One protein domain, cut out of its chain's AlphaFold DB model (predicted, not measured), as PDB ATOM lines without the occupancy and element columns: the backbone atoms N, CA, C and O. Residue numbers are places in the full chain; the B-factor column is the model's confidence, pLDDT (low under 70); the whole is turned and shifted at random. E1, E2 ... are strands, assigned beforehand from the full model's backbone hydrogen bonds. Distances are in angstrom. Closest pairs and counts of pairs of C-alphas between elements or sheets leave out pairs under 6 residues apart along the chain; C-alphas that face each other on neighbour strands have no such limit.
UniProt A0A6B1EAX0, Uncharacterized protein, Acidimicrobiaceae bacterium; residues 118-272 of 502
ATOM      1  N   ALA A 118     148.774 312.777 300.619       88.31
ATOM      2  CA  ALA A 118     148.018 314.022 300.654       88.31
ATOM      3  C   ALA A 118     147.913 314.629 299.253       88.31
ATOM      4  O   ALA A 118     148.823 314.485 298.441       88.31
ATOM      5  N   LYS A 119     146.827 315.344 298.973       88.44
ATOM      6  CA  LYS A 119     146.644 316.120 297.739       88.44
ATOM      7  C   LYS A 119     146.476 317.600 298.057       88.44
ATOM      8  O   LYS A 119     145.884 317.954 299.078       88.44
ATOM      9  N   VAL A 120     146.982 318.463 297.181       88.00
ATOM     10  CA  VAL A 120     146.806 319.920 297.268       88.00
ATOM     11  C   VAL A 120     145.992 320.402 296.078       88.00
ATOM     12  O   VAL A 120     146.335 320.111 294.939       88.00
ATOM     13  N   THR A 121     144.936 321.163 296.340       86.25
ATOM     14  CA  THR A 121     144.036 321.732 295.326       86.25
ATOM     15  C   THR A 121     143.821 323.221 295.575       86.25
ATOM     16  O   THR A 121     144.105 323.724 296.666       86.25
ATOM     17  N   THR A 122     143.316 323.936 294.572       84.56
ATOM     18  CA  THR A 122     142.890 325.336 294.711       84.56
ATOM     19  C   THR A 122     141.444 325.492 294.261       84.56
ATOM     20  O   THR A 122     140.945 324.671 293.494       84.56
ATOM     21  N   ASP A 123     140.775 326.544 294.723       81.06
ATOM     22  CA  ASP A 123     139.434 326.929 294.267       81.06
ATOM     23  C   ASP A 123     139.432 327.693 292.927       81.06
ATOM     24  O   ASP A 123     138.376 328.139 292.472       81.06
ATOM     25  N   MET A 124     140.585 327.824 292.257       75.25
ATOM     26  CA  MET A 124     140.633 328.334 290.888       75.25
ATOM     27  C   MET A 124     139.973 327.332 289.940       75.25
ATOM     28  O   MET A 124     140.335 326.155 289.903       75.25
ATOM     29  N   ALA A 125     139.015 327.804 289.141       66.88
ATOM     30  CA  ALA A 125     138.356 326.961 288.154       66.88
ATOM     31  C   ALA A 125     139.364 326.409 287.129       66.88
ATOM     32  O   ALA A 125     140.360 327.049 286.779       66.88
ATOM     33  N   MET A 126     139.093 325.207 286.621       62.50
ATOM     34  CA  MET A 126     139.973 324.532 285.671       62.50
ATOM     35  C   MET A 126     140.207 325.387 284.412       62.50
ATOM     36  O   MET A 126     139.271 325.914 283.809       62.50
ATOM     37  N   GLY A 127     141.473 325.528 284.008       63.94
ATOM     38  CA  GLY A 127     141.867 326.332 282.844       63.94
ATOM     39  C   GLY A 127     141.909 327.848 283.081       63.94
ATOM     40  O   GLY A 127     142.227 328.594 282.154       63.94
ATOM     41  N   VAL A 128     141.629 328.318 284.302       75.44
ATOM     42  CA  VAL A 128     141.868 329.710 284.712       75.44
ATOM     43  C   VAL A 128     143.350 329.892 285.019       75.44
ATOM     44  O   VAL A 128     143.940 329.117 285.766       75.44
ATOM     45  N   SER A 129     143.962 330.928 284.444       82.75
ATOM     46  CA  SER A 129     145.401 331.183 284.591       82.75
ATOM     47  C   SER A 129     145.727 332.338 285.539       82.75
ATOM     48  O   SER A 129     146.888 332.496 285.926       82.75
ATOM     49  N   ARG A 130     144.734 333.161 285.912       86.19
ATOM     50  CA  ARG A 130     144.921 334.343 286.761       86.19
ATOM     51  C   ARG A 130     143.783 334.542 287.759       86.19
ATOM     52  O   ARG A 130     142.646 334.153 287.529       86.19
ATOM     53  N   ALA A 131     144.098 335.225 288.847       87.94
ATOM     54  CA  ALA A 131     143.154 335.778 289.805       87.94
ATOM     55  C   ALA A 131     143.116 337.313 289.663       87.94
ATOM     56  O   ALA A 131     144.088 337.927 289.220       87.94
ATOM     57  N   ALA A 132     141.995 337.945 290.003       87.69
ATOM     58  CA  ALA A 132     141.911 339.408 290.009       87.69
ATOM     59  C   ALA A 132     142.534 339.963 291.298       87.69
ATOM     60  O   ALA A 132     142.433 339.328 292.348       87.69
ATOM     61  N   PHE A 133     143.142 341.150 291.266       88.12
ATOM     62  CA  PHE A 133     143.575 341.795 292.511       88.12
ATOM     63  C   PHE A 133     142.400 341.979 293.483       88.12
ATOM     64  O   PHE A 133     141.257 342.199 293.079       88.12
ATOM     65  N   GLY A 134     142.675 341.806 294.777       83.56
ATOM     66  CA  GLY A 134     141.660 341.806 295.833       83.56
ATOM     67  C   GLY A 134     140.811 340.529 295.930       83.56
ATOM     68  O   GLY A 134     140.046 340.395 296.886       83.56
ATOM     69  N   SER A 135     140.942 339.566 295.007       87.00
ATOM     70  CA  SER A 135     140.312 338.252 295.171       87.00
ATOM     71  C   SER A 135     141.097 337.367 296.146       87.00
ATOM     72  O   SER A 135     142.278 337.586 296.420       87.00
ATOM     73  N   THR A 136     140.429 336.341 296.669       89.62
ATOM     74  CA  THR A 136     141.044 335.326 297.534       89.62
ATOM     75  C   THR A 136     141.053 333.993 296.807       89.62
ATOM     76  O   THR A 136     140.014 333.585 296.303       89.62
ATOM     77  N   VAL A 137     142.216 333.345 296.760       87.12
ATOM     78  CA  VAL A 137     142.364 331.955 296.319       87.12
ATOM     79  C   VAL A 137     142.561 331.088 297.554       87.12
ATOM     80  O   VAL A 137     143.466 331.339 298.357       87.12
ATOM     81  N   THR A 138     141.713 330.083 297.723       89.38
ATOM     82  CA  THR A 138     141.788 329.109 298.811       89.38
ATOM     83  C   THR A 138     142.561 327.893 298.339       89.38
ATOM     84  O   THR A 138     142.157 327.200 297.407       89.38
ATOM     85  N   VAL A 139     143.665 327.599 299.016       89.88
ATOM     86  CA  VAL A 139     144.429 326.372 298.810       89.88
ATOM     87  C   VAL A 139     143.995 325.360 299.861       89.88
ATOM     88  O   VAL A 139     144.010 325.651 301.059       89.88
ATOM     89  N   THR A 140     143.614 324.167 299.414       89.75
ATOM     90  CA  THR A 140     143.163 323.064 300.267       89.75
ATOM     91  C   THR A 140     144.153 321.915 300.196       89.75
ATOM     92  O   THR A 140     144.425 321.390 299.119       89.75
ATOM     93  N   LEU A 141     144.654 321.500 301.355       90.56
ATOM     94  CA  LEU A 141     145.342 320.232 301.543       90.56
ATOM     95  C   LEU A 141     144.352 319.220 302.115       90.56
ATOM     96  O   LEU A 141     143.680 319.508 303.105       90.56
ATOM     97  N   GLN A 142     144.287 318.044 301.503       91.75
ATOM     98  CA  GLN A 142     143.432 316.944 301.931       91.75
ATOM     99  C   GLN A 142     144.267 315.671 302.039       91.75
ATOM    100  O   GLN A 142     144.930 315.275 301.079       91.75
ATOM    101  N   LEU A 143     144.239 315.036 303.205       89.50
ATOM    102  CA  LEU A 143     144.763 313.691 303.389       89.50
ATOM    103  C   LEU A 143     143.874 312.681 302.657       89.50
ATOM    104  O   LEU A 143     142.647 312.808 302.684       89.50
ATOM    105  N   ILE A 144     144.495 311.693 302.020       84.81
ATOM    106  CA  ILE A 144     143.805 310.656 301.247       84.81
ATOM    107  C   ILE A 144     144.384 309.273 301.539       84.81
ATOM    108  O   ILE A 144     145.532 309.152 301.974       84.81
ATOM    109  N   ASP A 145     143.582 308.250 301.268       81.94
ATOM    110  CA  ASP A 145     143.997 306.849 301.234       81.94
ATOM    111  C   ASP A 145     144.040 306.369 299.777       81.94
ATOM    112  O   ASP A 145     143.004 306.160 299.139       81.94
ATOM    113  N   THR A 146     145.247 306.223 299.229       71.94
ATOM    114  CA  THR A 146     145.451 305.774 297.846       71.94
ATOM    115  C   THR A 146     145.122 304.299 297.649       71.94
ATOM    116  O   THR A 146     144.832 303.885 296.530       71.94
ATOM    117  N   THR A 147     145.086 303.506 298.723       70.75
ATOM    118  CA  THR A 147     144.694 302.092 298.665       70.75
ATOM    119  C   THR A 147     143.179 301.896 298.664       70.75
ATOM    120  O   THR A 147     142.699 300.896 298.136       70.75
ATOM    121  N   ALA A 148     142.424 302.875 299.172       63.34
ATOM    122  CA  ALA A 148     140.961 302.894 299.197       63.34
ATOM    123  C   ALA A 148     140.364 303.871 298.162       63.34
ATOM    124  O   ALA A 148     139.448 304.639 298.460       63.34
ATOM    125  N   GLY A 149     140.907 303.888 296.940       59.88
ATOM    126  CA  GLY A 149     140.339 304.668 295.832       59.88
ATOM    127  C   GLY A 149     140.453 306.189 295.996       59.88
ATOM    128  O   GLY A 149     139.612 306.927 295.487       59.88
ATOM    129  N   ASN A 150     141.482 306.675 296.700       71.56
ATOM    130  CA  ASN A 150     141.742 308.098 296.964       71.56
ATOM    131  C   ASN A 150     140.667 308.795 297.818       71.56
ATOM    132  O   ASN A 150     140.484 310.015 297.714       71.56
ATOM    133  N   GLY A 151     139.966 308.029 298.662       68.38
ATOM    134  CA  GLY A 151     139.002 308.548 299.628       68.38
ATOM    135  C   GLY A 151     139.642 309.513 300.627       68.38
ATOM    136  O   GLY A 151     140.819 309.380 300.970       68.38
ATOM    137  N   ASP A 152     138.870 310.503 301.081       79.00
ATOM    138  CA  ASP A 152     139.330 311.466 302.081       79.00
ATOM    139  C   ASP A 152     139.604 310.746 303.413       79.00
ATOM    140  O   ASP A 152     138.771 309.993 303.917       79.00
ATOM    141  N   ALA A 153     140.794 310.965 303.974       78.94
ATOM    142  CA  ALA A 153     141.322 310.197 305.095       78.94
ATOM    143  C   ALA A 153     141.626 311.072 306.314       78.94
ATOM    144  O   ALA A 153     141.949 312.250 306.193       78.94
ATOM    145  N   GLY A 154     141.557 310.484 307.510       81.25
ATOM    146  CA  GLY A 154     141.908 311.163 308.756       81.25
ATOM    147  C   GLY A 154     143.418 311.126 309.034       81.25
ATOM    148  O   GLY A 154     144.141 310.280 308.499       81.25
ATOM    149  N   PRO A 155     143.935 312.015 309.900       80.94
ATOM    150  CA  PRO A 155     145.343 311.995 310.269       80.94
ATOM    151  C   PRO A 155     145.690 310.845 311.222       80.94
ATOM    152  O   PRO A 155     144.985 310.576 312.196       80.94
ATOM    153  N   THR A 156     146.862 310.243 311.026       78.75
ATOM    154  CA  THR A 156     147.458 309.298 311.982       78.75
ATOM    155  C   THR A 156     148.119 310.050 313.145       78.75
ATOM    156  O   THR A 156     148.623 311.166 312.981       78.75
ATOM    157  N   ALA A 157     148.144 309.449 314.342       70.44
ATOM    158  CA  ALA A 157     148.701 310.073 315.543       70.44
ATOM    159  C   ALA A 157     150.136 310.590 315.319       70.44
ATOM    160  O   ALA A 157     151.063 309.810 315.110       70.44
ATOM    161  N   GLY A 158     150.310 311.913 315.403       66.50
ATOM    162  CA  GLY A 158     151.605 312.574 315.242       66.50
ATOM    163  C   GLY A 158     151.965 312.992 313.815       66.50
ATOM    164  O   GLY A 158     153.054 313.512 313.654       66.50
ATOM    165  N   ASN A 159     151.089 312.847 312.814       68.62
ATOM    166  CA  ASN A 159     151.379 313.165 311.406       68.62
ATOM    167  C   ASN A 159     150.409 314.219 310.839       68.62
ATOM    168  O   ASN A 159     149.657 313.944 309.907       68.62
ATOM    169  N   THR A 160     150.368 315.417 311.426       81.12
ATOM    170  CA  THR A 160     149.336 316.421 311.097       81.12
ATOM    171  C   THR A 160     149.862 317.694 310.448       81.12
ATOM    172  O   THR A 160     149.063 318.544 310.059       81.12
ATOM    173  N   ASN A 161     151.182 317.869 310.343       91.31
ATOM    174  CA  ASN A 161     151.753 319.166 310.001       91.31
ATOM    175  C   ASN A 161     152.401 319.205 308.615       91.31
ATOM    176  O   ASN A 161     153.191 318.335 308.240       91.31
ATOM    177  N   TYR A 162     152.141 320.298 307.907       92.31
ATOM    178  CA  TYR A 162     152.753 320.639 306.629       92.31
ATOM    179  C   TYR A 162     153.397 322.017 306.712       92.31
ATOM    180  O   TYR A 162     152.887 322.920 307.372       92.31
ATOM    181  N   GLN A 163     154.533 322.184 306.053       93.12
ATOM    182  CA  GLN A 163     155.186 323.465 305.871       93.12
ATOM    183  C   GLN A 163     154.784 324.036 304.515       93.12
ATOM    184  O   GLN A 163     154.921 323.371 303.491       93.12
ATOM    185  N   VAL A 164     154.334 325.286 304.517       91.62
ATOM    186  CA  VAL A 164     154.079 326.056 303.304       91.62
ATOM    187  C   VAL A 164     155.131 327.140 303.192       91.62
ATOM    188  O   VAL A 164     155.341 327.911 304.134       91.62
ATOM    189  N   VAL A 165     155.791 327.211 302.041       91.00
ATOM    190  CA  VAL A 165     156.696 328.307 301.698       91.00
ATOM    191  C   VAL A 165     156.073 329.087 300.556       91.00
ATOM    192  O   VAL A 165     156.040 328.607 299.431       91.00
ATOM    193  N   GLU A 166     155.590 330.290 300.844       90.69
ATOM    194  CA  GLU A 166     155.107 331.247 299.853       90.69
ATOM    195  C   GLU A 166     156.237 332.189 299.447       90.69
ATOM    196  O   GLU A 166     156.955 332.731 300.290       90.69
ATOM    197  N   ARG A 167     156.344 332.457 298.154       88.12
ATOM    198  CA  ARG A 167     157.209 333.467 297.566       88.12
ATOM    199  C   ARG A 167     156.367 334.386 296.697       88.12
ATOM    200  O   ARG A 167     155.655 333.919 295.814       88.12
ATOM    201  N   ARG A 168     156.489 335.691 296.925       87.56
ATOM    202  CA  ARG A 168     155.793 336.720 296.149       87.56
ATOM    203  C   ARG A 168     156.773 337.479 295.275       87.56
ATOM    204  O   ARG A 168     157.749 338.022 295.790       87.56
ATOM    205  N   ASP A 169     156.484 337.527 293.985       83.62
ATOM    206  CA  ASP A 169     157.208 338.319 293.000       83.62
ATOM    207  C   ASP A 169     156.218 339.296 292.337       83.62
ATOM    208  O   ASP A 169     155.127 338.900 291.927       83.62
ATOM    209  N   THR A 170     156.585 340.575 292.259       81.81
ATOM    210  CA  THR A 170     155.717 341.652 291.764       81.81
ATOM    211  C   THR A 170     156.343 342.285 290.533       81.81
ATOM    212  O   THR A 170     157.466 342.785 290.597       81.81
ATOM    213  N   ASP A 171     155.596 342.292 289.439       76.56
ATOM    214  CA  ASP A 171     155.923 342.987 288.206       76.56
ATOM    215  C   ASP A 171     154.943 344.156 288.063       76.56
ATOM    216  O   ASP A 171     153.732 343.948 288.081       76.56
ATOM    217  N   THR A 172     155.461 345.376 287.927       72.69
ATOM    218  CA  THR A 172     154.632 346.559 287.659       72.69
ATOM    219  C   THR A 172     154.904 347.091 286.265       72.69
ATOM    220  O   THR A 172     156.006 346.926 285.726       72.69
ATOM    221  N   ASN A 173     153.942 347.821 285.714       67.44
ATOM    222  CA  ASN A 173     154.119 348.635 284.524       67.44
ATOM    223  C   ASN A 173     154.471 347.837 283.251       67.44
ATOM    224  O   ASN A 173     155.215 348.323 282.388       67.44
ATOM    225  N   ILE A 174     153.950 346.615 283.117       71.50
ATOM    226  CA  ILE A 174     154.183 345.757 281.952       71.50
ATOM    227  C   ILE A 174     153.442 346.344 280.737       71.50
ATOM    228  O   ILE A 174     152.262 346.678 280.805       71.50
ATOM    229  N   THR A 175     154.146 346.484 279.607       58.88
ATOM    230  CA  THR A 175     153.635 347.155 278.390       58.88
ATOM    231  C   THR A 175     153.056 346.209 277.340       58.88
ATOM    232  O   THR A 175     152.388 346.651 276.412       58.88
ATOM    233  N   THR A 176     153.338 344.911 277.426       59.53
ATOM    234  CA  THR A 176     152.774 343.883 276.541       59.53
ATOM    235  C   THR A 176     152.504 342.647 277.380       59.53
ATOM    236  O   THR A 176     153.394 342.225 278.118       59.53
ATOM    237  N   ASP A 177     151.306 342.066 277.276       56.19
ATOM    238  CA  ASP A 177     151.006 340.788 277.926       56.19
ATOM    239  C   ASP A 177     151.742 339.659 277.189       56.19
ATOM    240  O   ASP A 177     151.223 339.038 276.266       56.19
ATOM    241  N   GLY A 178     153.022 339.498 277.514       51.16
ATOM    242  CA  GLY A 178     153.898 338.448 277.013       51.16
ATOM    243  C   GLY A 178     154.390 337.556 278.145       51.16
ATOM    244  O   GLY A 178     154.031 337.743 279.314       51.16
ATOM    245  N   ASP A 179     155.233 336.586 277.788       43.97
ATOM    246  CA  ASP A 179     155.884 335.744 278.785       43.97
ATOM    247  C   ASP A 179     156.606 336.612 279.826       43.97
ATOM    248  O   ASP A 179     157.231 337.620 279.469       43.97
ATOM    249  N   PRO A 180     156.526 336.238 281.111       45.28
ATOM    250  CA  PRO A 180     157.204 336.941 282.186       45.28
ATOM    251  C   PRO A 180     158.663 337.258 281.850       45.28
ATOM    252  O   PRO A 180     159.488 336.357 281.697       45.28
ATOM    253  N   GLY A 181     159.012 338.544 281.798       48.12
ATOM    254  CA  GLY A 181     160.409 338.947 281.909       48.12
ATOM    255  C   GLY A 181     160.995 338.453 283.236       48.12
ATOM    256  O   GLY A 181     160.277 338.274 284.220       48.12
ATOM    257  N   ALA A 182     162.307 338.204 283.270       44.06
ATOM    258  CA  ALA A 182     162.977 337.743 284.480       44.06
ATOM    259  C   ALA A 182     162.759 338.720 285.653       44.06
ATOM    260  O   ALA A 182     162.984 339.925 285.532       44.06
ATOM    261  N   VAL A 183     162.350 338.153 286.788       47.69
ATOM    262  CA  VAL A 183     162.044 338.820 288.059       47.69
ATOM    263  C   VAL A 183     163.133 339.824 288.448       47.69
ATOM    264  O   VAL A 183     164.283 339.440 288.684       47.69
ATOM    265  N   THR A 184     162.775 341.103 288.607       44.31
ATOM    266  CA  THR A 184     163.682 342.103 289.194       44.31
ATOM    267  C   THR A 184     163.433 342.205 290.703       44.31
ATOM    268  O   THR A 184     162.675 343.035 291.177       44.31
ATOM    269  N   GLY A 185     164.074 341.287 291.436       39.41
ATOM    270  CA  GLY A 185     164.438 341.312 292.863       39.41
ATOM    271  C   GLY A 185     163.626 342.142 293.870       39.41
ATOM    272  O   GLY A 185     163.908 343.318 294.078       39.41
ATOM    273  N   GLY A 186     162.783 341.450 294.645       50.09
ATOM    274  CA  GLY A 186     162.220 341.928 295.918       50.09
ATOM    275  C   GLY A 186     161.489 340.847 296.732       50.09
ATOM    276  O   GLY A 186     160.625 341.182 297.535       50.09
ATOM    277  N   ALA A 187     161.787 339.562 296.489       58.47
ATOM    278  CA  ALA A 187     160.959 338.432 296.909       58.47
ATOM    279  C   ALA A 187     160.661 338.423 298.418       58.47
ATOM    280  O   ALA A 187     161.556 338.219 299.244       58.47
ATOM    281  N   GLN A 188     159.389 338.598 298.777       68.75
ATOM    282  CA  GLN A 188     158.922 338.316 300.130       68.75
ATOM    283  C   GLN A 188     158.684 336.813 300.239       68.75
ATOM    284  O   GLN A 188     157.827 336.265 299.546       68.75
ATOM    285  N   VAL A 189     159.471 336.152 301.088       83.25
ATOM    286  CA  VAL A 189     159.297 334.734 301.407       83.25
ATOM    287  C   VAL A 189     158.619 334.630 302.765       83.25
ATOM    288  O   VAL A 189     159.124 335.161 303.756       83.25
ATOM    289  N   LYS A 190     157.479 333.947 302.815       87.19
ATOM    290  CA  LYS A 190     156.744 333.664 304.044       87.19
ATOM    291  C   LYS A 190     156.665 332.159 304.225       87.19
ATOM    292  O   LYS A 190     156.276 331.435 303.318       87.19
ATOM    293  N   THR A 191     157.015 331.693 305.414       89.25
ATOM    294  CA  THR A 191     156.874 330.287 305.782       89.25
ATOM    295  C   THR A 191     155.853 330.173 306.895       89.25
ATOM    296  O   THR A 191     155.926 330.916 307.874       89.25
ATOM    297  N   HIS A 192     154.911 329.250 306.758       90.56
ATOM    298  CA  HIS A 192     153.944 328.952 307.804       90.56
ATOM    299  C   HIS A 192     153.680 327.448 307.889       90.56
ATOM    300  O   HIS A 192     153.985 326.698 306.962       90.56
ATOM    301  N   THR A 193     153.163 327.008 309.033       91.12
ATOM    302  CA  THR A 193     152.808 325.608 309.275       91.12
ATOM    303  C   THR A 193     151.298 325.465 309.195       91.12
ATOM    304  O   THR A 193     150.578 326.216 309.851       91.12
ATOM    305  N   LEU A 194     150.833 324.496 308.418       91.94
ATOM    306  CA  LEU A 194     149.451 324.044 308.397       91.94
ATOM    307  C   LEU A 194     149.313 322.810 309.269       91.94
ATOM    308  O   LEU A 194     150.148 321.910 309.198       91.94
ATOM    309  N   THR A 195     148.241 322.763 310.046       91.56
ATOM    310  CA  THR A 195     147.845 321.581 310.805       91.56
ATOM    311  C   THR A 195     146.518 321.097 310.245       91.56
ATOM    312  O   THR A 195     145.568 321.877 310.184       91.56
ATOM    313  N   VAL A 196     146.464 319.838 309.820       89.12
ATOM    314  CA  VAL A 196     145.216 319.212 309.371       89.12
ATOM    315  C   VAL A 196     144.284 318.968 310.552       89.12
ATOM    316  O   VAL A 196     144.727 318.658 311.662       89.12
ATOM    317  N   ASP A 197     142.991 319.139 310.313       83.62
ATOM    318  CA  ASP A 197     141.944 318.844 311.279       83.62
ATOM    319  C   ASP A 197     141.668 317.330 311.381       83.62
ATOM    320  O   ASP A 197     142.349 316.497 310.777       83.62
ATOM    321  N   ALA A 198     140.661 316.955 312.172       79.12
ATOM    322  CA  ALA A 198     140.279 315.557 312.369       79.12
ATOM    323  C   ALA A 198     139.786 314.862 311.083       79.12
ATOM    324  O   ALA A 198     139.832 313.637 311.018       79.12
ATOM    325  N   SER A 199     139.356 315.625 310.071       76.88
ATOM    326  CA  SER A 199     138.972 315.117 308.746       76.88
ATOM    327  C   SER A 199     140.151 315.014 307.771       76.88
ATOM    328  O   SER A 199     139.965 314.690 306.601       76.88
ATOM    329  N   GLY A 200     141.369 315.321 308.233       83.69
ATOM    330  CA  GLY A 200     142.564 315.340 307.394       83.69
ATOM    331  C   GLY A 200     142.631 316.539 306.453       83.69
ATOM    332  O   GLY A 200     143.408 316.530 305.499       83.69
ATOM    333  N   LYS A 201     141.856 317.594 306.720       86.50
ATOM    334  CA  LYS A 201     141.803 318.792 305.886       86.50
ATOM    335  C   LYS A 201     142.581 319.942 306.515       86.50
ATOM    336  O   LYS A 201     142.497 320.193 307.714       86.50
ATOM    337  N   ALA A 202     143.313 320.691 305.698       89.06
ATOM    338  CA  ALA A 202     143.857 321.996 306.053       89.06
ATOM    339  C   ALA A 202     143.633 322.984 304.909       89.06
ATOM    340  O   ALA A 202     143.638 322.609 303.739       89.06
ATOM    341  N   THR A 203     143.462 324.264 305.234       92.06
ATOM    342  CA  THR A 203     143.323 325.318 304.224       92.06
ATOM    343  C   THR A 203     144.175 326.527 304.572       92.06
ATOM    344  O   THR A 203     144.437 326.807 305.744       92.06
ATOM    345  N   PHE A 204     144.602 327.253 303.547       91.94
ATOM    346  CA  PHE A 204     145.144 328.598 303.677       91.94
ATOM    347  C   PHE A 204     144.743 329.436 302.474       91.94
ATOM    348  O   PHE A 204     144.319 328.917 301.444       91.94
ATOM    349  N   THR A 205     144.858 330.748 302.620       93.88
ATOM    350  CA  THR A 205     144.417 331.694 301.605       93.88
ATOM    351  C   THR A 205     145.588 332.476 301.048       93.88
ATOM    352  O   THR A 205     146.509 332.873 301.766       93.88
ATOM    353  N   ILE A 206     145.528 332.722 299.746       91.81
ATOM    354  CA  ILE A 206     146.439 333.596 299.031       91.81
ATOM    355  C   ILE A 206     145.610 334.743 298.459       91.81
ATOM    356  O   ILE A 206     144.666 334.539 297.701       91.81
ATOM    357  N   THR A 207     145.984 335.961 298.824       92.50
ATOM    358  CA  THR A 207     145.463 337.210 298.253       92.50
ATOM    359  C   THR A 207     146.613 338.009 297.657       92.50
ATOM    360  O   THR A 207     147.768 337.777 298.025       92.50
ATOM    361  N   ALA A 208     146.334 338.967 296.780       89.50
ATOM    362  CA  ALA A 208     147.293 340.006 296.420       89.50
ATOM    363  C   ALA A 208     146.575 341.335 296.187       89.50
ATOM    364  O   ALA A 208     145.500 341.366 295.584       89.50
ATOM    365  N   ASP A 209     147.209 342.405 296.652       87.75
ATOM    366  CA  ASP A 209     146.800 343.773 296.372       87.75
ATOM    367  C   ASP A 209     147.482 344.262 295.096       87.75
ATOM    368  O   ASP A 209     148.592 343.821 294.768       87.75
ATOM    369  N   ASP A 210     146.813 345.175 294.402       83.88
ATOM    370  CA  ASP A 210     147.381 345.848 293.245       83.88
ATOM    371  C   ASP A 210     148.536 346.773 293.689       83.88
ATOM    372  O   ASP A 210     148.329 347.637 294.555       83.88
ATOM    373  N   PRO A 211     149.762 346.589 293.166       77.75
ATOM    374  CA  PRO A 211     150.899 347.443 293.497       77.75
ATOM    375  C   PRO A 211     150.795 348.888 292.966       77.75
ATOM    376  O   PRO A 211     151.465 349.754 293.540       77.75
ATOM    377  N   ASP A 212     149.981 349.173 291.944       76.38
ATOM    378  CA  ASP A 212     149.688 350.519 291.430       76.38
ATOM    379  C   ASP A 212     148.187 350.708 291.142       76.38
ATOM    380  O   ASP A 212     147.743 350.917 290.015       76.38
ATOM    381  N   ALA A 213     147.396 350.771 292.216       69.75
ATOM    382  CA  ALA A 213     145.948 351.002 292.162       69.75
ATOM    383  C   ALA A 213     145.498 352.313 291.461       69.75
ATOM    384  O   ALA A 213     144.301 352.596 291.401       69.75
ATOM    385  N   THR A 214     146.429 353.163 291.005       68.56
ATOM    386  CA  THR A 214     146.129 354.460 290.377       68.56
ATOM    387  C   THR A 214     146.147 354.438 288.852       68.56
ATOM    388  O   THR A 214     145.800 355.447 288.226       68.56
ATOM    389  N   ASP A 215     146.544 353.324 288.244       68.56
ATOM    390  CA  ASP A 215     146.544 353.189 286.796       68.56
ATOM    391  C   ASP A 215     145.133 353.004 286.204       68.56
ATOM    392  O   ASP A 215     144.134 352.879 286.909       68.56
ATOM    393  N   ARG A 216     145.026 353.056 284.873       65.75
ATOM    394  CA  ARG A 216     143.731 353.036 284.171       65.75
ATOM    395  C   ARG A 216     143.072 351.667 284.060       65.75
ATOM    396  O   ARG A 216     141.896 351.615 283.699       65.75
ATOM    397  N   ASN A 217     143.806 350.588 284.313       64.69
ATOM    398  CA  ASN A 217     143.234 349.244 284.302       64.69
ATOM    399  C   ASN A 217     142.453 348.965 285.593       64.69
ATOM    400  O   ASN A 217     141.590 348.085 285.620       64.69
ATOM    401  N   ASN A 218     142.663 349.796 286.616       61.25
ATOM    402  CA  ASN A 218     141.900 349.792 287.847       61.25
ATOM    403  C   ASN A 218     140.585 350.592 287.772       61.25
ATOM    404  O   ASN A 218     140.518 351.650 287.142       61.25
ATOM    405  N   PRO A 219     139.517 350.145 288.470       55.06
ATOM    406  CA  PRO A 219     138.242 350.866 288.536       55.06
ATOM    407  C   PRO A 219     138.355 352.248 289.204       55.06
ATOM    408  O   PRO A 219     137.525 353.117 288.933       55.06
ATOM    409  N   ASP A 220     139.383 352.451 290.035       52.16
ATOM    410  CA  ASP A 220     139.702 353.722 290.699       52.16
ATOM    411  C   ASP A 220     140.655 354.613 289.874       52.16
ATOM    412  O   ASP A 220     140.929 355.757 290.253       52.16
ATOM    413  N   GLY A 221     141.131 354.119 288.726       56.06
ATOM    414  CA  GLY A 221     141.962 354.854 287.785       56.06
ATOM    415  C   GLY A 221     141.237 356.064 287.211       56.06
ATOM    416  O   GLY A 221     140.249 355.940 286.481       56.06
ATOM    417  N   ASP A 222     141.732 357.268 287.497       53.09
ATOM    418  CA  ASP A 222     141.147 358.487 286.943       53.09
ATOM    419  C   ASP A 222     141.422 358.562 285.432       53.09
ATOM    420  O   ASP A 222     142.489 358.969 284.965       53.09
ATOM    421  N   SER A 223     140.411 358.197 284.638       55.41
ATOM    422  CA  SER A 223     140.420 358.346 283.177       55.41
ATOM    423  C   SER A 223     140.745 359.780 282.707       55.41
ATOM    424  O   SER A 223     141.225 359.959 281.580       55.41
ATOM    425  N   GLY A 224     140.556 360.789 283.570       55.81
ATOM    426  CA  GLY A 224     140.867 362.205 283.362       55.81
ATOM    427  C   GLY A 224     142.203 362.692 283.943       55.81
ATOM    428  O   GLY A 224     142.517 363.878 283.784       55.81
ATOM    429  N   ALA A 225     143.009 361.826 284.569       57.56
ATOM    430  CA  ALA A 225     144.289 362.215 285.159       57.56
ATOM    431  C   ALA A 225     145.220 362.845 284.109       57.56
ATOM    432  O   ALA A 225     145.379 362.345 282.991       57.56
ATOM    433  N   THR A 226     145.834 363.974 284.473       53.34
ATOM    434  CA  THR A 226     146.826 364.671 283.645       53.34
ATOM    435  C   THR A 226     148.170 364.706 284.386       53.34
ATOM    436  O   THR A 226     148.240 365.318 285.453       53.34
ATOM    437  N   PRO A 227     149.250 364.119 283.833       56.56
ATOM    438  CA  PRO A 227     149.331 363.489 282.515       56.56
ATOM    439  C   PRO A 227     148.547 362.173 282.440       56.56
ATOM    440  O   PRO A 227     148.378 361.495 283.446       56.56
ATOM    441  N   VAL A 228     148.100 361.829 281.226       55.94
ATOM    442  CA  VAL A 228     147.470 360.539 280.916       55.94
ATOM    443  C   VAL A 228     148.383 359.416 281.404       55.94
ATOM    444  O   VAL A 228     149.470 359.230 280.853       55.94
ATOM    445  N   VAL A 229     147.953 358.696 282.439       58.19
ATOM    446  CA  VAL A 229     148.628 357.477 282.887       58.19
ATOM    447  C   VAL A 229     148.377 356.415 281.805       58.19
ATOM    448  O   VAL A 229     147.216 356.212 281.440       58.19
ATOM    449  N   PRO A 230     149.419 355.828 281.185       57.84
ATOM    450  CA  PRO A 230     149.239 354.799 280.160       57.84
ATOM    451  C   PRO A 230     148.536 353.568 280.742       57.84
ATOM    452  O   PRO A 230     148.721 353.287 281.923       57.84
ATOM    453  N   ASP A 231     147.814 352.809 279.914       62.50
ATOM    454  CA  ASP A 231     147.318 351.484 280.301       62.50
ATOM    455  C   ASP A 231     148.537 350.586 280.544       62.50
ATOM    456  O   ASP A 231     149.362 350.367 279.647       62.50
ATOM    457  N   ARG A 232     148.707 350.143 281.783       72.31
ATOM    458  CA  ARG A 232     149.866 349.384 282.238       72.31
ATOM    459  C   ARG A 232     149.368 348.169 282.984       72.31
ATOM    460  O   ARG A 232     148.369 348.254 283.665       72.31
ATOM    461  N   ILE A 233     149.990 347.025 282.738       77.56
ATOM    462  CA  ILE A 233     149.572 345.778 283.370       77.56
ATOM    463  C   ILE A 233     150.458 345.548 284.583       77.56
ATOM    464  O   ILE A 233     151.688 345.489 284.452       77.56
ATOM    465  N   ASP A 234     149.822 345.313 285.713       82.94
ATOM    466  CA  ASP A 234     150.438 344.900 286.952       82.94
ATOM    467  C   ASP A 234     150.169 343.413 287.223       82.94
ATOM    468  O   ASP A 234     149.162 342.802 286.833       82.94
ATOM    469  N   ARG A 235     151.152 342.758 287.845       86.25
ATOM    470  CA  ARG A 235     151.083 341.328 288.143       86.25
ATOM    471  C   ARG A 235     151.803 340.984 289.435       86.25
ATOM    472  O   ARG A 235     152.978 341.289 289.612       86.25
ATOM    473  N   VAL A 236     151.136 340.232 290.302       87.31
ATOM    474  CA  VAL A 236     151.751 339.603 291.478       87.31
ATOM    475  C   VAL A 236     151.692 338.093 291.310       87.31
ATOM    476  O   VAL A 236     150.614 337.509 291.256       87.31
ATOM    477  N   ARG A 237     152.849 337.436 291.239       87.81
ATOM    478  CA  ARG A 237     152.950 335.974 291.239       87.81
ATOM    479  C   ARG A 237     153.237 335.491 292.649       87.81
ATOM    480  O   ARG A 237     154.207 335.919 293.271       87.81
ATOM    481  N   VAL A 238     152.402 334.587 293.138       89.69
ATOM    482  CA  VAL A 238     152.597 333.889 294.402       89.69
ATOM    483  C   VAL A 238     152.929 332.445 294.086       89.69
ATOM    484  O   VAL A 238     152.061 331.670 293.692       89.69
ATOM    485  N   THR A 239     154.198 332.094 294.241       89.62
ATOM    486  CA  THR A 239     154.664 330.717 294.123       89.62
ATOM    487  C   THR A 239     154.675 330.081 295.501       89.62
ATOM    488  O   THR A 239     155.257 330.650 296.421       89.62
ATOM    489  N   PHE A 240     154.057 328.917 295.663       90.25
ATOM    490  CA  PHE A 240     154.052 328.200 296.929       90.25
ATOM    491  C   PHE A 240     154.462 326.739 296.769       90.25
ATOM    492  O   PHE A 240     154.199 326.107 295.747       90.25
ATOM    493  N   THR A 241     155.111 326.212 297.802       90.56
ATOM    494  CA  THR A 241     155.389 324.783 297.959       90.56
ATOM    495  C   THR A 241     154.792 324.294 299.262       90.56
ATOM    496  O   THR A 241     154.823 325.009 300.266       90.56
ATOM    497  N   VAL A 242     154.266 323.072 299.249       90.19
ATOM    498  CA  VAL A 242     153.749 322.403 300.443       90.19
ATOM    499  C   VAL A 242     154.556 321.129 300.655       90.19
ATOM    500  O   VAL A 242     154.688 320.315 299.750       90.19
ATOM    501  N   THR A 243     155.133 320.954 301.838       90.50
ATOM    502  CA  THR A 243     155.923 319.764 302.176       90.50
ATOM    503  C   THR A 243     155.555 319.255 303.563       90.50
ATOM    504  O   THR A 243     155.180 320.051 304.427       90.50
ATOM    505  N   PRO A 244     155.653 317.941 303.833       90.38
ATOM    506  CA  PRO A 244     155.534 317.436 305.194       90.38
ATOM    507  C   PRO A 244     156.512 318.142 306.136       90.38
ATOM    508  O   PRO A 244     157.691 318.319 305.812       90.38
ATOM    509  N   ALA A 245     156.039 318.548 307.315       87.69
ATOM    510  CA  ALA A 245     156.911 319.155 308.311       87.69
ATOM    511  C   ALA A 245     157.966 318.148 308.808       87.69
ATOM    512  O   ALA A 245     157.706 316.956 308.945       87.69
ATOM    513  N   THR A 246     159.163 318.628 309.151       81.81
ATOM    514  CA  THR A 246     160.251 317.768 309.658       81.81
ATOM    515  C   THR A 246     159.945 317.127 311.012       81.81
ATOM    516  O   THR A 246     160.502 316.081 311.337       81.81
ATOM    517  N   ALA A 247     159.060 317.740 311.801       77.94
ATOM    518  CA  ALA A 247     158.535 317.193 313.043       77.94
ATOM    519  C   ALA A 247     157.015 317.061 312.928       77.94
ATOM    520  O   ALA A 247     156.328 318.037 312.619       77.94
ATOM    521  N   ASN A 248     156.506 315.867 313.222       81.06
ATOM    522  CA  ASN A 248     155.092 315.519 313.106       81.06
ATOM    523  C   ASN A 248     154.506 315.726 311.691       81.06
ATOM    524  O   ASN A 248     153.380 316.207 311.536       81.06
ATOM    525  N   GLY A 249     155.314 315.440 310.663       82.38
ATOM    526  CA  GLY A 249     154.946 315.603 309.259       82.38
ATOM    527  C   GLY A 249     153.859 314.629 308.820       82.38
ATOM    528  O   GLY A 249     153.887 313.461 309.200       82.38
ATOM    529  N   GLY A 250     152.911 315.115 308.020       85.94
ATOM    530  CA  GLY A 250     151.938 314.260 307.340       85.94
ATOM    531  C   GLY A 250     152.565 313.360 306.261       85.94
ATOM    532  O   GLY A 250     153.772 313.439 306.006       85.94
ATOM    533  N   PRO A 251     151.767 312.502 305.606       89.56
ATOM    534  CA  PRO A 251     152.223 311.749 304.442       89.56
ATOM    535  C   PRO A 251     152.652 312.666 303.282       89.56
ATOM    536  O   PRO A 251     152.308 313.853 303.232       89.56
ATOM    537  N   ALA A 252     153.431 312.108 302.351       88.88
ATOM    538  CA  ALA A 252     153.926 312.831 301.182       88.88
ATOM    539  C   ALA A 252     152.785 313.286 300.261       88.88
ATOM    540  O   ALA A 252     151.704 312.694 300.246       88.88
ATOM    541  N   LEU A 253     153.042 314.337 299.480       88.50
ATOM    542  CA  LEU A 253     152.097 314.762 298.456       88.50
ATOM    543  C   LEU A 253     152.053 313.748 297.312       88.50
ATOM    544  O   LEU A 253     153.090 313.259 296.864       88.50
ATOM    545  N   ASN A 254     150.849 313.479 296.825       84.88
ATOM    546  CA  ASN A 254     150.614 312.812 295.560       84.88
ATOM    547  C   ASN A 254     150.470 313.888 294.475       84.88
ATOM    548  O   ASN A 254     149.410 314.504 294.339       84.88
ATOM    549  N   ASP A 255     151.546 314.126 293.721       77.25
ATOM    550  CA  ASP A 255     151.575 315.141 292.661       77.25
ATOM    551  C   ASP A 255     150.630 314.809 291.497       77.25
ATOM    552  O   ASP A 255     150.123 315.719 290.854       77.25
ATOM    553  N   ALA A 256     150.329 313.529 291.252       74.12
ATOM    554  CA  ALA A 256     149.394 313.138 290.193       74.12
ATOM    555  C   ALA A 256     147.944 313.542 290.506       74.12
ATOM    556  O   ALA A 256     147.155 313.765 289.592       74.12
ATOM    557  N   LEU A 257     147.599 313.645 291.794       72.00
ATOM    558  CA  LEU A 257     146.270 314.048 292.272       72.00
ATOM    559  C   LEU A 257     146.207 315.510 292.724       72.00
ATOM    560  O   LEU A 257     145.135 316.014 293.062       72.00
ATOM    561  N   SER A 258     147.352 316.181 292.792       76.00
ATOM    562  CA  SER A 258     147.453 317.570 293.217       76.00
ATOM    563  C   SER A 258     147.410 318.501 292.011       76.00
ATOM    564  O   SER A 258     147.810 318.145 290.909       76.00
ATOM    565  N   SER A 259     147.007 319.751 292.224       68.62
ATOM    566  CA  SER A 259     147.189 320.824 291.241       68.62
ATOM    567  C   SER A 259     148.640 321.338 291.186       68.62
ATOM    568  O   SER A 259     148.873 322.466 290.756       68.62
ATOM    569  N   THR A 260     149.614 320.559 291.677       60.34
ATOM    570  CA  THR A 260     151.048 320.886 291.678       60.34
ATOM    571  C   THR A 260     151.686 320.526 290.343       60.34
ATOM    572  O   THR A 260     151.260 319.603 289.653       60.34
ATOM    573  N   ASP A 261     152.731 321.257 289.953       58.94
ATOM    574  CA  ASP A 261     153.612 320.750 288.906       58.94
ATOM    575  C   ASP A 261     154.405 319.527 289.412       58.94
ATOM    576  O   ASP A 261     154.444 319.233 290.608       58.94
ATOM    577  N   ALA A 262     155.095 318.822 288.509       56.94
ATOM    578  CA  ALA A 262     155.919 317.657 288.856       56.94
ATOM    579  C   ALA A 262     157.081 317.964 289.833       56.94
ATOM    580  O   ALA A 262     157.841 317.064 290.187       56.94
ATOM    581  N   SER A 263     157.270 319.230 290.227       59.69
ATOM    582  CA  SER A 263     158.238 319.660 291.233       59.69
ATOM    583  C   SER A 263     157.607 320.013 292.589       59.69
ATOM    584  O   SER A 263     158.330 320.439 293.493       59.69
ATOM    585  N   GLY A 264     156.291 319.823 292.757       67.62
ATOM    586  CA  GLY A 264     155.555 320.169 293.978       67.62
ATOM    587  C   GLY A 264     155.361 321.679 294.162       67.62
ATOM    588  O   GLY A 264     155.064 322.144 295.268       67.62
ATOM    589  N   VAL A 265     155.575 322.459 293.099       80.62
ATOM    590  CA  VAL A 265     155.495 323.920 293.085       80.62
ATOM    591  C   VAL A 265     154.188 324.338 292.409       80.62
ATOM    592  O   VAL A 265     153.767 323.765 291.406       80.62
ATOM    593  N   GLN A 266     153.522 325.348 292.964       84.69
ATOM    594  CA  GLN A 266     152.361 325.989 292.345       84.69
ATOM    595  C   GLN A 266     152.563 327.490 292.253       84.69
ATOM    596  O   GLN A 266     153.167 328.093 293.137       84.69
ATOM    597  N   THR A 267     152.018 328.106 291.207       87.12
ATOM    598  CA  THR A 267     152.051 329.556 291.022       87.12
ATOM    599  C   THR A 267     150.650 330.079 290.757       87.12
ATOM    600  O   THR A 267     150.010 329.690 289.787       87.12
ATOM    601  N   ILE A 268     150.208 331.020 291.588       89.19
ATOM    602  CA  ILE A 268     148.994 331.808 291.366       89.19
ATOM    603  C   ILE A 268     149.419 333.197 290.899       89.19
ATOM    604  O   ILE A 268     150.221 333.859 291.558       89.19
ATOM    605  N   ALA A 269     148.891 333.651 289.765       89.56
ATOM    606  CA  ALA A 269     149.153 334.989 289.244       89.56
ATOM    607  C   ALA A 269     147.935 335.893 289.451       89.56
ATOM    608  O   ALA A 269     146.878 335.648 288.882       89.56
ATOM    609  N   PHE A 270     148.096 336.966 290.215       91.31
ATOM    610  CA  PHE A 270     147.129 338.054 290.314       91.31
ATOM    611  C   PHE A 270     147.475 339.126 289.290       91.31
ATOM    612  O   PHE A 270     148.657 339.425 289.115       91.31
ATOM    613  N   SER A 271     146.485 339.671 288.589       87.75
ATOM    614  CA  SER A 271     146.715 340.711 287.584       87.75
ATOM    615  C   SER A 271     145.461 341.542 287.336       87.75
ATOM    616  O   SER A 271     144.347 341.027 287.425       87.75
ATOM    617  N   ASP A 272     145.657 342.785 286.931       82.94
ATOM    618  CA  ASP A 272     144.661 343.753 286.455       82.94
ATOM    619  C   ASP A 272     144.523 343.780 284.919       82.94
ATOM    620  O   ASP A 272     143.751 344.567 284.375       82.94
TER     621      ASP A 272
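What this domain is: This is residues 118 to 272 of the 502 residues of an uncharacterized protein of Acidimicrobiaceae bacterium (UniProt A0A6B1EAX0). Two antiparallel sheets lie face to face as a sandwich, a twisted one of four strands, E4, E3, E6 and E7, and a smaller one of three, E1, E2 and E5. The strands run roughly along the length of a rod, and long loops extend it at both ends, with residues 208 to 232 reaching out at one end and residues 146 to 160 at the other. The printed part has 155 residues with seven named strands, E1 to E7 along the chain, and no named helix; the sheet orders are E4 - E3 - E6 - E7 and E1 - E2 - E5. The class is all strand, though the strands hold 63 of the 155 printed residues. The whole is loose, with a radius of gyration of the C-alphas of 18.6 A and spans of 63 by 28 by 25 A.

Where its parts are: In the larger sheet, E3, residues 161 to 174, is the longest strand at 38.7 A, from C-alpha 161 at (151.753, 319.166, 310.001) to C-alpha 174 at (154.183, 345.757, 281.952). E6, residues 233 to 244, measures 36.3 A, E4, residues 188 to 195, 22.7 A, and E7, residues 265 to 271, 19.7 A. In the other sheet, E2, residues 136 to 145, measures 28.9 A, E5, residues 201 to 207, 20.3 A, and E1, residues 118 to 122, 13.8 A. C-alpha 118 is at (148.018, 314.022, 300.654).

How they stand to each other: E3 and E6 are antiparallel at 166 degrees, with N 167 and O 239 2.7 A apart, within hydrogen-bond range. E3 and E4 form a hairpin, with N 164 and O 192 at 2.8 A. E6 and E7 form another, with N 238 and O 268 at 2.8 A. E4 and E7 are the edge strands. In the smaller sheet, E1 and E2 form a hairpin, with N 121 and O 140 at 2.8 A, and E2 and E5 are antiparallel neighbours at 159 degrees, with N 139 and O 204 within hydrogen-bond range at 2.8 A. The parts of the two sheets that face each other are 9.8 A centre to centre, their strands at 15 degrees. Between the sheets, the closest C-alphas of E4 and E5 are those of Thr 195 and Ala 202, 6.2 A apart. E2 and E7 are only just apart, at 8.3 A.

The domain as a whole: The C-alphas farthest apart, those of Thr 147 and Thr 226, are 64.4 A apart. The printed part has no cut. The link E4 to E5 is tight; the other five are long, that from E5 to E6 with 25 residues. The mean pLDDT of the printed part is 76.7, and 48 residues are under 70, among them 175 to 188 and 213 to 231.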